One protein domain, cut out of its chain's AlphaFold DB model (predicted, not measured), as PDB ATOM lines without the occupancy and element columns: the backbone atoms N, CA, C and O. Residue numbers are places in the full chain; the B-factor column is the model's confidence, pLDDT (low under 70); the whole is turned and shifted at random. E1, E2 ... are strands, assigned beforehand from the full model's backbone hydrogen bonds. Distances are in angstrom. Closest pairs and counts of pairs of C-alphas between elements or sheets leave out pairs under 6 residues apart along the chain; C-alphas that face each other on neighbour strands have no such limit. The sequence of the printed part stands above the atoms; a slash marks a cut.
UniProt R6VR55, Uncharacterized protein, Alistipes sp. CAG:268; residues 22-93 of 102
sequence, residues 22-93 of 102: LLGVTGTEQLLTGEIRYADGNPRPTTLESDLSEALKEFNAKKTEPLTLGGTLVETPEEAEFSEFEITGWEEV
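AT A GLANCE: This is residues 22 to 93 of the 102 residues of an uncharacterized protein of Alistipes sp. CAG:268 (UniProt R6VR55). With little regular structure, the printed part is a rod of two strand hairpins, E1 with E2 and E3 with E4, near each other where E2 meets E4. The loops of residues 37 to 45 and 74 to 86 reach toward one end, residues 52 to 68 toward the other. Its 72 residues hold no named helix and four strands, E1 to E4 in order, in two antiparallel sheets; the class is all strand, with only 23 residues in named elements. It is loose, radius of gyration of the C-alphas 14.8 A, spanning 43 by 21 by 19 A.

HOW THE PARTS SIT: E1, residues 31 to 36, and E2, residues 46 to 51, form an antiparallel hairpin at 162 degrees, with N 34 and O 48 2.8 A apart. E3, residues 69 to 73, and E4, residues 87 to 92, form another at 151 degrees, with N 70 and O 91 2.9 A apart. The closest C-alphas of E2 and E4, Ser 50 and Ile 87, are 6.0 A apart. E3 is apart from E1 and E2.

IN THESE COORDINATES: E1 begins at C-alpha 31 (155.930, 129.210, 125.925) and is 15.8 A long; E2 is 16.6 A, E3 13.1 A. E4, 14.4 A, ends at C-alpha 92 (162.196, 143.181, 120.117).

THE WHOLE: The farthest C-alphas, Asp 40 and Ala 61, are 44.1 A apart. The printed part has no cut. The links E2 to E3 and E3 to E4 are long. Residues 73 to 86 have pLDDT under 70.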
ATOM      1  N   LEU A  22     159.211 139.412 135.312       89.50
ATOM      2  CA  LEU A  22     159.927 138.149 135.434       89.50
ATOM      3  C   LEU A  22     161.231 138.378 136.200       89.50
ATOM      4  O   LEU A  22     161.932 139.357 135.968       89.50
ATOM      5  N   LEU A  23     161.577 137.457 137.102       91.81
ATOM      6  CA  LEU A  23     162.888 137.451 137.775       91.81
ATOM      7  C   LEU A  23     163.999 136.867 136.882       91.81
ATOM      8  O   LEU A  23     165.191 136.983 137.180       91.81
ATOM      9  N   GLY A  24     163.603 136.197 135.804       91.38
ATOM     10  CA  GLY A  24     164.458 135.509 134.851       91.38
ATOM     11  C   GLY A  24     163.693 134.394 134.140       91.38
ATOM     12  O   GLY A  24     162.583 134.052 134.544       91.38
ATOM     13  N   VAL A  25     164.315 133.823 133.116       93.44
ATOM     14  CA  VAL A  25     163.851 132.620 132.409       93.44
ATOM     15  C   VAL A  25     164.726 131.420 132.772       93.44
ATOM     16  O   VAL A  25     165.880 131.585 133.177       93.44
ATOM     17  N   THR A  26     164.192 130.205 132.675       93.19
ATOM     18  CA  THR A  26     164.922 128.963 132.982       93.19
ATOM     19  C   THR A  26     164.462 127.828 132.079       93.19
ATOM     20  O   THR A  26     163.297 127.781 131.700       93.19
ATOM     21  N   GLY A  27     165.352 126.877 131.794       92.94
ATOM     22  CA  GLY A  27     165.090 125.817 130.822       92.94
ATOM     23  C   GLY A  27     165.348 126.272 129.385       92.94
ATOM     24  O   GLY A  27     165.829 127.378 129.153       92.94
ATOM     25  N   THR A  28     165.077 125.382 128.431       90.06
ATOM     26  CA  THR A  28     165.327 125.613 126.999       90.06
ATOM     27  C   THR A  28     164.112 126.139 126.246       90.06
ATOM     28  O   THR A  28     164.290 126.657 125.154       90.06
ATOM     29  N   GLU A  29     162.914 126.008 126.819       94.31
ATOM     30  CA  GLU A  29     161.649 126.350 126.169       94.31
ATOM     31  C   GLU A  29     160.879 127.376 127.009       94.31
ATOM     32  O   GLU A  29     160.751 127.210 128.226       94.31
ATOM     33  N   GLN A  30     160.403 128.447 126.375       93.94
ATOM     34  CA  GLN A  30     159.604 129.506 126.992       93.94
ATOM     35  C   GLN A  30     158.317 129.708 126.189       93.94
ATOM     36  O   GLN A  30     158.311 130.443 125.208       93.94
ATOM     37  N   LEU A  31     157.216 129.087 126.616       91.56
ATOM     38  CA  LEU A  31     155.930 129.210 125.925       91.56
ATOM     39  C   LEU A  31     155.040 130.283 126.559       91.56
ATOM     40  O   LEU A  31     154.767 130.264 127.764       91.56
ATOM     41  N   LEU A  32     154.517 131.181 125.728       88.19
ATOM     42  CA  LEU A  32     153.357 131.998 126.051       88.19
ATOM     43  C   LEU A  32     152.097 131.225 125.673       88.19
ATOM     44  O   LEU A  32     151.833 130.992 124.498       88.19
ATOM     45  N   THR A  33     151.298 130.875 126.677       86.75
ATOM     46  CA  THR A  33     149.995 130.238 126.477       86.75
ATOM     47  C   THR A  33     148.864 131.154 126.926       86.75
ATOM     48  O   THR A  33     148.965 131.881 127.920       86.75
ATOM     49  N   GLY A  34     147.764 131.135 126.183       83.00
ATOM     50  CA  GLY A  34     146.576 131.929 126.454       83.00
ATOM     51  C   GLY A  34     145.317 131.252 125.934       83.00
ATOM     52  O   GLY A  34     145.377 130.297 125.171       83.00
ATOM     53  N   GLU A  35     144.158 131.755 126.344       84.06
ATOM     54  CA  GLU A  35     142.872 131.343 125.783       84.06
ATOM     55  C   GLU A  35     142.138 132.593 125.308       84.06
ATOM     56  O   GLU A  35     141.911 133.522 126.091       84.06
ATOM     57  N   ILE A  36     141.760 132.610 124.035       80.06
ATOM     58  CA  ILE A  36     140.919 133.651 123.459       80.06
ATOM     59  C   ILE A  36     139.468 133.218 123.605       80.06
ATOM     60  O   ILE A  36     139.070 132.151 123.142       80.06
ATOM     61  N   ARG A  37     138.672 134.063 124.264       82.00
ATOM     62  CA  ARG A  37     137.230 133.871 124.424       82.00
ATOM     63  C   ARG A  37     136.482 134.901 123.599       82.00
ATOM     64  O   ARG A  37     136.766 136.094 123.689       82.00
ATOM     65  N   TYR A  38     135.502 134.425 122.850       80.50
ATOM     66  CA  TYR A  38     134.664 135.249 121.995       80.50
ATOM     67  C   TYR A  38     133.418 135.707 122.749       80.50
ATOM     68  O   TYR A  38     132.955 135.041 123.685       80.50
ATOM     69  N   ALA A  39     132.880 136.855 122.339       80.38
ATOM     70  CA  ALA A  39     131.571 137.291 122.805       80.38
ATOM     71  C   ALA A  39     130.537 136.186 122.534       80.38
ATOM     72  O   ALA A  39     130.651 135.438 121.564       80.38
ATOM     73  N   ASP A  40     129.578 136.031 123.445       86.88
ATOM     74  CA  ASP A  40     128.509 135.028 123.353       86.88
ATOM     75  C   ASP A  40     128.976 133.556 123.311       86.88
ATOM     76  O   ASP A  40     128.168 132.648 123.122       86.88
ATOM     77  N   GLY A  41     130.270 133.295 123.548       79.69
ATOM     78  CA  GLY A  41     130.842 131.947 123.569       79.69
ATOM     79  C   GLY A  41     130.843 131.244 122.209       79.69
ATOM     80  O   GLY A  41     130.959 130.016 122.169       79.69
ATOM     81  N   ASN A  42     130.684 132.002 121.120       75.38
ATOM     82  CA  ASN A  42     130.710 131.497 119.755       75.38
ATOM     83  C   ASN A  42     131.631 132.367 118.877       75.38
ATOM     84  O   ASN A  42     131.351 133.558 118.733       75.38
ATOM     85  N   PRO A  43     132.688 131.802 118.264       76.00
ATOM     86  CA  PRO A  43     133.089 130.389 118.297       76.00
ATOM     87  C   PRO A  43     133.581 129.922 119.681       76.00
ATOM     88  O   PRO A  43     133.651 130.695 120.639       76.00
ATOM     89  N   ARG A  44     133.870 128.619 119.810       80.81
ATOM     90  CA  ARG A  44     134.447 128.062 121.047       80.81
ATOM     91  C   ARG A  44     135.780 128.750 121.363       80.81
ATOM     92  O   ARG A  44     136.451 129.185 120.431       80.81
ATOM     93  N   PRO A  45     136.185 128.817 122.644       82.06
ATOM     94  CA  PRO A  45     137.477 129.382 122.994       82.06
ATOM     95  C   PRO A  45     138.624 128.691 122.258       82.06
ATOM     96  O   PRO A  45     138.619 127.464 122.123       82.06
ATOM     97  N   THR A  46     139.603 129.479 121.828       79.12
ATOM     98  CA  THR A  46     140.786 128.984 121.120       79.12
ATOM     99  C   THR A  46     142.015 129.140 121.999       79.12
ATOM    100  O   THR A  46     142.196 130.177 122.645       79.12
ATOM    101  N   THR A  47     142.867 128.120 122.019       82.25
ATOM    102  CA  THR A  47     144.158 128.183 122.703       82.25
ATOM    103  C   THR A  47     145.157 128.938 121.839       82.25
ATOM    104  O   THR A  47     145.352 128.604 120.677       82.25
ATOM    105  N   LEU A  48     145.804 129.935 122.431       81.38
ATOM    106  CA  LEU A  48     147.011 130.554 121.910       81.38
ATOM    107  C   LEU A  48     148.206 129.838 122.535       81.38
ATOM    108  O   LEU A  48     148.291 129.758 123.760       81.38
ATOM    109  N   GLU A  49     149.140 129.387 121.714       86.38
ATOM    110  CA  GLU A  49     150.452 128.919 122.145       86.38
ATOM    111  C   GLU A  49     151.503 129.576 121.257       86.38
ATOM    112  O   GLU A  49     151.302 129.728 120.054       86.38
ATOM    113  N   SER A  50     152.585 130.051 121.862       87.69
ATOM    114  CA  SER A  50     153.639 130.725 121.123       87.69
ATOM    115  C   SER A  50     154.985 130.552 121.807       87.69
ATOM    116  O   SER A  50     155.105 130.756 123.017       87.69
ATOM    117  N   ASP A  51     155.994 130.179 121.025       91.00
ATOM    118  CA  ASP A  51     157.357 129.995 121.504       91.00
ATOM    119  C   ASP A  51     158.120 131.329 121.538       91.00
ATOM    120  O   ASP A  51     158.341 131.982 120.517       91.00
ATOM    121  N   LEU A  52     158.535 131.732 122.739       92.50
ATOM    122  CA  LEU A  52     159.323 132.932 123.018       92.50
ATOM    123  C   LEU A  52     160.792 132.616 123.336       92.50
ATOM    124  O   LEU A  52     161.523 133.497 123.792       92.50
ATOM    125  N   SER A  53     161.247 131.376 123.140       92.62
ATOM    126  CA  SER A  53     162.569 130.916 123.591       92.62
ATOM    127  C   SER A  53     163.716 131.726 122.996       92.62
ATOM    128  O   SER A  53     164.599 132.169 123.733       92.62
ATOM    129  N   GLU A  54     163.694 131.970 121.683       91.81
ATOM    130  CA  GLU A  54     164.723 132.793 121.038       91.81
ATOM    131  C   GLU A  54     164.609 134.266 121.454       91.81
ATOM    132  O   GLU A  54     165.620 134.877 121.797       91.81
ATOM    133  N   ALA A  55     163.392 134.814 121.539       91.19
ATOM    134  CA  ALA A  55     163.162 136.204 121.946       91.19
ATOM    135  C   ALA A  55     163.600 136.489 123.399       91.19
ATOM    136  O   ALA A  55     164.032 137.593 123.725       91.19
ATOM    137  N   LEU A  56     163.526 135.493 124.287       92.38
ATOM    138  CA  LEU A  56     163.881 135.623 125.706       92.38
ATOM    139  C   LEU A  56     165.298 135.138 126.040       92.38
ATOM    140  O   LEU A  56     165.714 135.209 127.201       92.38
ATOM    141  N   LYS A  57     166.069 134.675 125.053       92.06
ATOM    142  CA  LYS A  57     167.395 134.069 125.243       92.06
ATOM    143  C   LYS A  57     168.379 134.968 125.985       92.06
ATOM    144  O   LYS A  57     169.139 134.494 126.831       92.06
ATOM    145  N   GLU A  58     168.345 136.270 125.710       91.81
ATOM    146  CA  GLU A  58     169.222 137.257 126.353       91.81
ATOM    147  C   GLU A  58     168.613 137.909 127.603       91.81
ATOM    148  O   GLU A  58     169.312 138.635 128.316       91.81
ATOM    149  N   PHE A  59     167.348 137.621 127.934       92.06
ATOM    150  CA  PHE A  59     166.623 138.299 129.016       92.06
ATOM    151  C   PHE A  59     167.373 138.234 130.351       92.06
ATOM    152  O   PHE A  59     167.481 139.218 131.082       92.06
ATOM    153  N   ASN A  60     167.967 137.078 130.663       92.56
ATOM    154  CA  ASN A  60     168.703 136.896 131.910       92.56
ATOM    155  C   ASN A  60     169.978 137.746 132.027       92.56
ATOM    156  O   ASN A  60     170.415 137.991 133.154       92.56
ATOM    157  N   ALA A  61     170.567 138.176 130.910       93.88
ATOM    158  CA  ALA A  61     171.747 139.035 130.894       93.88
ATOM    159  C   ALA A  61     171.388 140.523 131.061       93.88
ATOM    160  O   ALA A  61     172.192 141.279 131.601       93.88
ATOM    161  N   LYS A  62     170.175 140.924 130.656       90.00
ATOM    162  CA  LYS A  62     169.699 142.319 130.616       90.00
ATOM    163  C   LYS A  62     168.453 142.552 131.484       90.00
ATOM    164  O   LYS A  62     167.573 143.327 131.142       90.00
ATOM    165  N   LYS A  63     168.363 141.908 132.653       86.25
ATOM    166  CA  LYS A  63     167.156 141.940 133.517       86.25
ATOM    167  C   LYS A  63     166.746 143.328 134.026       86.25
ATOM    168  O   LYS A  63     165.648 143.483 134.551       86.25
ATOM    169  N   THR A  64     167.651 144.302 133.975       86.25
ATOM    170  CA  THR A  64     167.390 145.683 134.398       86.25
ATOM    171  C   THR A  64     166.739 146.524 133.306       86.25
ATOM    172  O   THR A  64     166.279 147.625 133.595       86.25
ATOM    173  N   GLU A  65     166.706 146.022 132.072       86.69
ATOM    174  CA  GLU A  65     166.149 146.704 130.912       86.69
ATOM    175  C   GLU A  65     164.759 146.128 130.603       86.69
ATOM    176  O   GLU A  65     164.572 144.906 130.630       86.69
ATOM    177  N   PRO A  66     163.744 146.977 130.364       86.31
ATOM    178  CA  PRO A  66     162.443 146.496 129.928       86.31
ATOM    179  C   PRO A  66     162.560 145.902 128.520       86.31
ATOM    180  O   PRO A  66     163.058 146.558 127.614       86.31
ATOM    181  N   LEU A  67     162.048 144.685 128.336       89.88
ATOM    182  CA  LEU A  67     161.950 144.029 127.034       89.88
ATOM    183  C   LEU A  67     160.508 144.119 126.532       89.88
ATOM    184  O   LEU A  67     159.585 143.678 127.224       89.88
ATOM    185  N   THR A  68     160.321 144.664 125.331       90.69
ATOM    186  CA  THR A  68     159.024 144.683 124.647       90.69
ATOM    187  C   THR A  68     159.108 143.792 123.423       90.69
ATOM    188  O   THR A  68     159.999 143.960 122.599       90.69
ATOM    189  N   LEU A  69     158.186 142.835 123.325       90.12
ATOM    190  CA  LEU A  69     158.104 141.911 122.201       90.12
ATOM    191  C   LEU A  69     156.837 142.203 121.396       90.12
ATOM    192  O   LEU A  69     155.742 142.246 121.963       90.12
ATOM    193  N   GLY A  70     156.996 142.395 120.089       86.62
ATOM    194  CA  GLY A  70     155.907 142.494 119.124       86.62
ATOM    195  C   GLY A  70     155.779 141.187 118.354       86.62
ATOM    196  O   GLY A  70     156.752 140.728 117.771       86.62
ATOM    197  N   GLY A  71     154.599 140.566 118.381       82.88
ATOM    198  CA  GLY A  71     154.303 139.347 117.627       82.88
ATOM    199  C   GLY A  71     153.400 139.652 116.439       82.88
ATOM    200  O   GLY A  71     152.534 140.528 116.527       82.88
ATOM    201  N   THR A  72     153.575 138.921 115.341       72.38
ATOM    202  CA  THR A  72     152.726 139.055 114.154       72.38
ATOM    203  C   THR A  72     151.713 137.921 114.112       72.38
ATOM    204  O   THR A  72     152.054 136.747 114.271       72.38
ATOM    205  N   LEU A  73     150.447 138.276 113.891       69.44
ATOM    206  CA  LEU A  73     149.425 137.292 113.564       69.44
ATOM    207  C   LEU A  73     149.636 136.868 112.109       69.44
ATOM    208  O   LEU A  73     149.528 137.705 111.213       69.44
ATOM    209  N   VAL A  74     149.971 135.596 111.890       57.41
ATOM    210  CA  VAL A  74     150.318 135.087 110.554       57.41
ATOM    211  C   VAL A  74     149.104 135.125 109.627       57.41
ATOM    212  O   VAL A  74     149.231 135.543 108.479       57.41
ATOM    213  N   GLU A  75     147.919 134.785 110.140       56.41
ATOM    214  CA  GLU A  75     146.659 134.819 109.394       56.41
ATOM    215  C   GLU A  75     145.525 135.283 110.316       56.41
ATOM    216  O   GLU A  75     145.420 134.849 111.463       56.41
ATOM    217  N   THR A  76     144.678 136.203 109.836       54.62
ATOM    218  CA  THR A  76     143.397 136.466 110.507       54.62
ATOM    219  C   THR A  76     142.493 135.289 110.162       54.62
ATOM    220  O   THR A  76     142.156 135.166 108.985       54.62
ATOM    221  N   PRO A  77     142.133 134.416 111.118       52.44
ATOM    222  CA  PRO A  77     141.363 133.225 110.793       52.44
ATOM    223  C   PRO A  77     140.018 133.618 110.176       52.44
ATOM    224  O   PRO A  77     139.308 134.478 110.709       52.44
ATOM    225  N   GLU A  78     139.665 132.997 109.050       58.09
ATOM    226  CA  GLU A  78     138.305 133.081 108.519       58.09
ATOM    227  C   GLU A  78     137.337 132.348 109.466       58.09
ATOM    228  O   GLU A  78     137.745 131.540 110.303       58.09
ATOM    229  N   GLU A  79     136.027 132.601 109.358       55.78
ATOM    230  CA  GLU A  79     135.009 132.042 110.273       55.78
ATOM    231  C   GLU A  79     135.057 130.506 110.421       55.78
ATOM    232  O   GLU A  79     134.628 129.964 111.441       55.78
ATOM    233  N   ALA A  80     135.613 129.807 109.427       59.81
ATOM    234  CA  ALA A  80     135.801 128.360 109.421       59.81
ATOM    235  C   ALA A  80     137.120 127.878 110.072       59.81
ATOM    236  O   ALA A  80     137.236 126.689 110.362       59.81
ATOM    237  N   GLU A  81     138.083 128.771 110.329       56.84
ATOM    238  CA  GLU A  81     139.473 128.458 110.711       56.84
ATOM    239  C   GLU A  81     139.869 128.993 112.100       56.84
ATOM    240  O   GLU A  81     141.015 128.864 112.520       56.84
ATOM    241  N   PHE A  82     138.914 129.519 112.881       58.81
ATOM    242  CA  PHE A  82     139.131 130.084 114.229       58.81
ATOM    243  C   PHE A  82     139.810 129.155 115.259       58.81
ATOM    244  O   PHE A  82     140.085 129.588 116.381       58.81
ATOM    245  N   SER A  83     140.061 127.892 114.922       57.44
ATOM    246  CA  SER A  83     140.713 126.890 115.769       57.44
ATOM    247  C   SER A  83     142.239 126.800 115.625       57.44
ATOM    248  O   SER A  83     142.854 126.209 116.509       57.44
ATOM    249  N   GLU A  84     142.850 127.387 114.592       56.69
ATOM    250  CA  GLU A  84     144.309 127.384 114.389       56.69
ATOM    251  C   GLU A  84     144.793 128.806 114.081       56.69
ATOM    252  O   GLU A  84     144.815 129.235 112.935       56.69
ATOM    253  N   PHE A  85     145.175 129.567 115.110       62.41
ATOM    254  CA  PHE A  85     145.971 130.778 114.902       62.41
ATOM    255  C   PHE A  85     147.248 130.704 115.730       62.41
ATOM    256  O   PHE A  85     147.235 130.389 116.920       62.41
ATOM    257  N   GLU A  86     148.355 131.023 115.074       67.38
ATOM    258  CA  GLU A  86     149.679 131.074 115.670       67.38
ATOM    259  C   GLU A  86     150.167 132.525 115.634       67.38
ATOM    260  O   GLU A  86     150.083 133.207 114.606       67.38
ATOM    261  N   ILE A  87     150.665 133.016 116.769       74.25
ATOM    262  CA  ILE A  87     151.434 134.259 116.790       74.25
ATOM    263  C   ILE A  87     152.893 133.859 116.647       74.25
ATOM    264  O   ILE A  87     153.429 133.162 117.510       74.25
ATOM    265  N   THR A  88     153.526 134.304 115.568       76.38
ATOM    266  CA  THR A  88     154.934 134.014 115.286       76.38
ATOM    267  C   THR A  88     155.709 135.306 115.044       76.38
ATOM    268  O   THR A  88     155.158 136.410 115.102       76.38
ATOM    269  N   GLY A  89     157.014 135.164 114.806       78.88
ATOM    270  CA  GLY A  89     157.867 136.290 114.436       78.88
ATOM    271  C   GLY A  89     158.003 137.326 115.546       78.88
ATOM    272  O   GLY A  89     157.996 138.514 115.253       78.88
ATOM    273  N   TRP A  90     158.084 136.890 116.807       86.75
ATOM    274  CA  TRP A  90     158.323 137.803 117.920       86.75
ATOM    275  C   TRP A  90     159.668 138.500 117.767       86.75
ATOM    276  O   TRP A  90     160.714 137.850 117.755       86.75
ATOM    277  N   GLU A  91     159.624 139.822 117.703       86.88
ATOM    278  CA  GLU A  91     160.798 140.678 117.622       86.88
ATOM    279  C   GLU A  91     160.818 141.682 118.774       86.88
ATOM    280  O   GLU A  91     159.775 142.072 119.308       86.88
ATOM    281  N   GLU A  92     162.024 142.069 119.190       86.38
ATOM    282  CA  GLU A  92     162.196 143.181 120.117       86.38
ATOM    283  C   GLU A  92     161.797 144.475 119.404       86.38
ATOM    284  O   GLU A  92     162.304 144.778 118.324       86.38
ATOM    285  N   VAL A  93     160.870 145.222 120.003       84.12
ATOM    286  CA  VAL A  93     160.368 146.492 119.466       84.12
ATOM    287  C   VAL A  93     160.640 147.624 120.446       84.12
ATOM    288  O   VAL A  93     160.685 147.410 121.662       84.12
TER     289      VAL A  93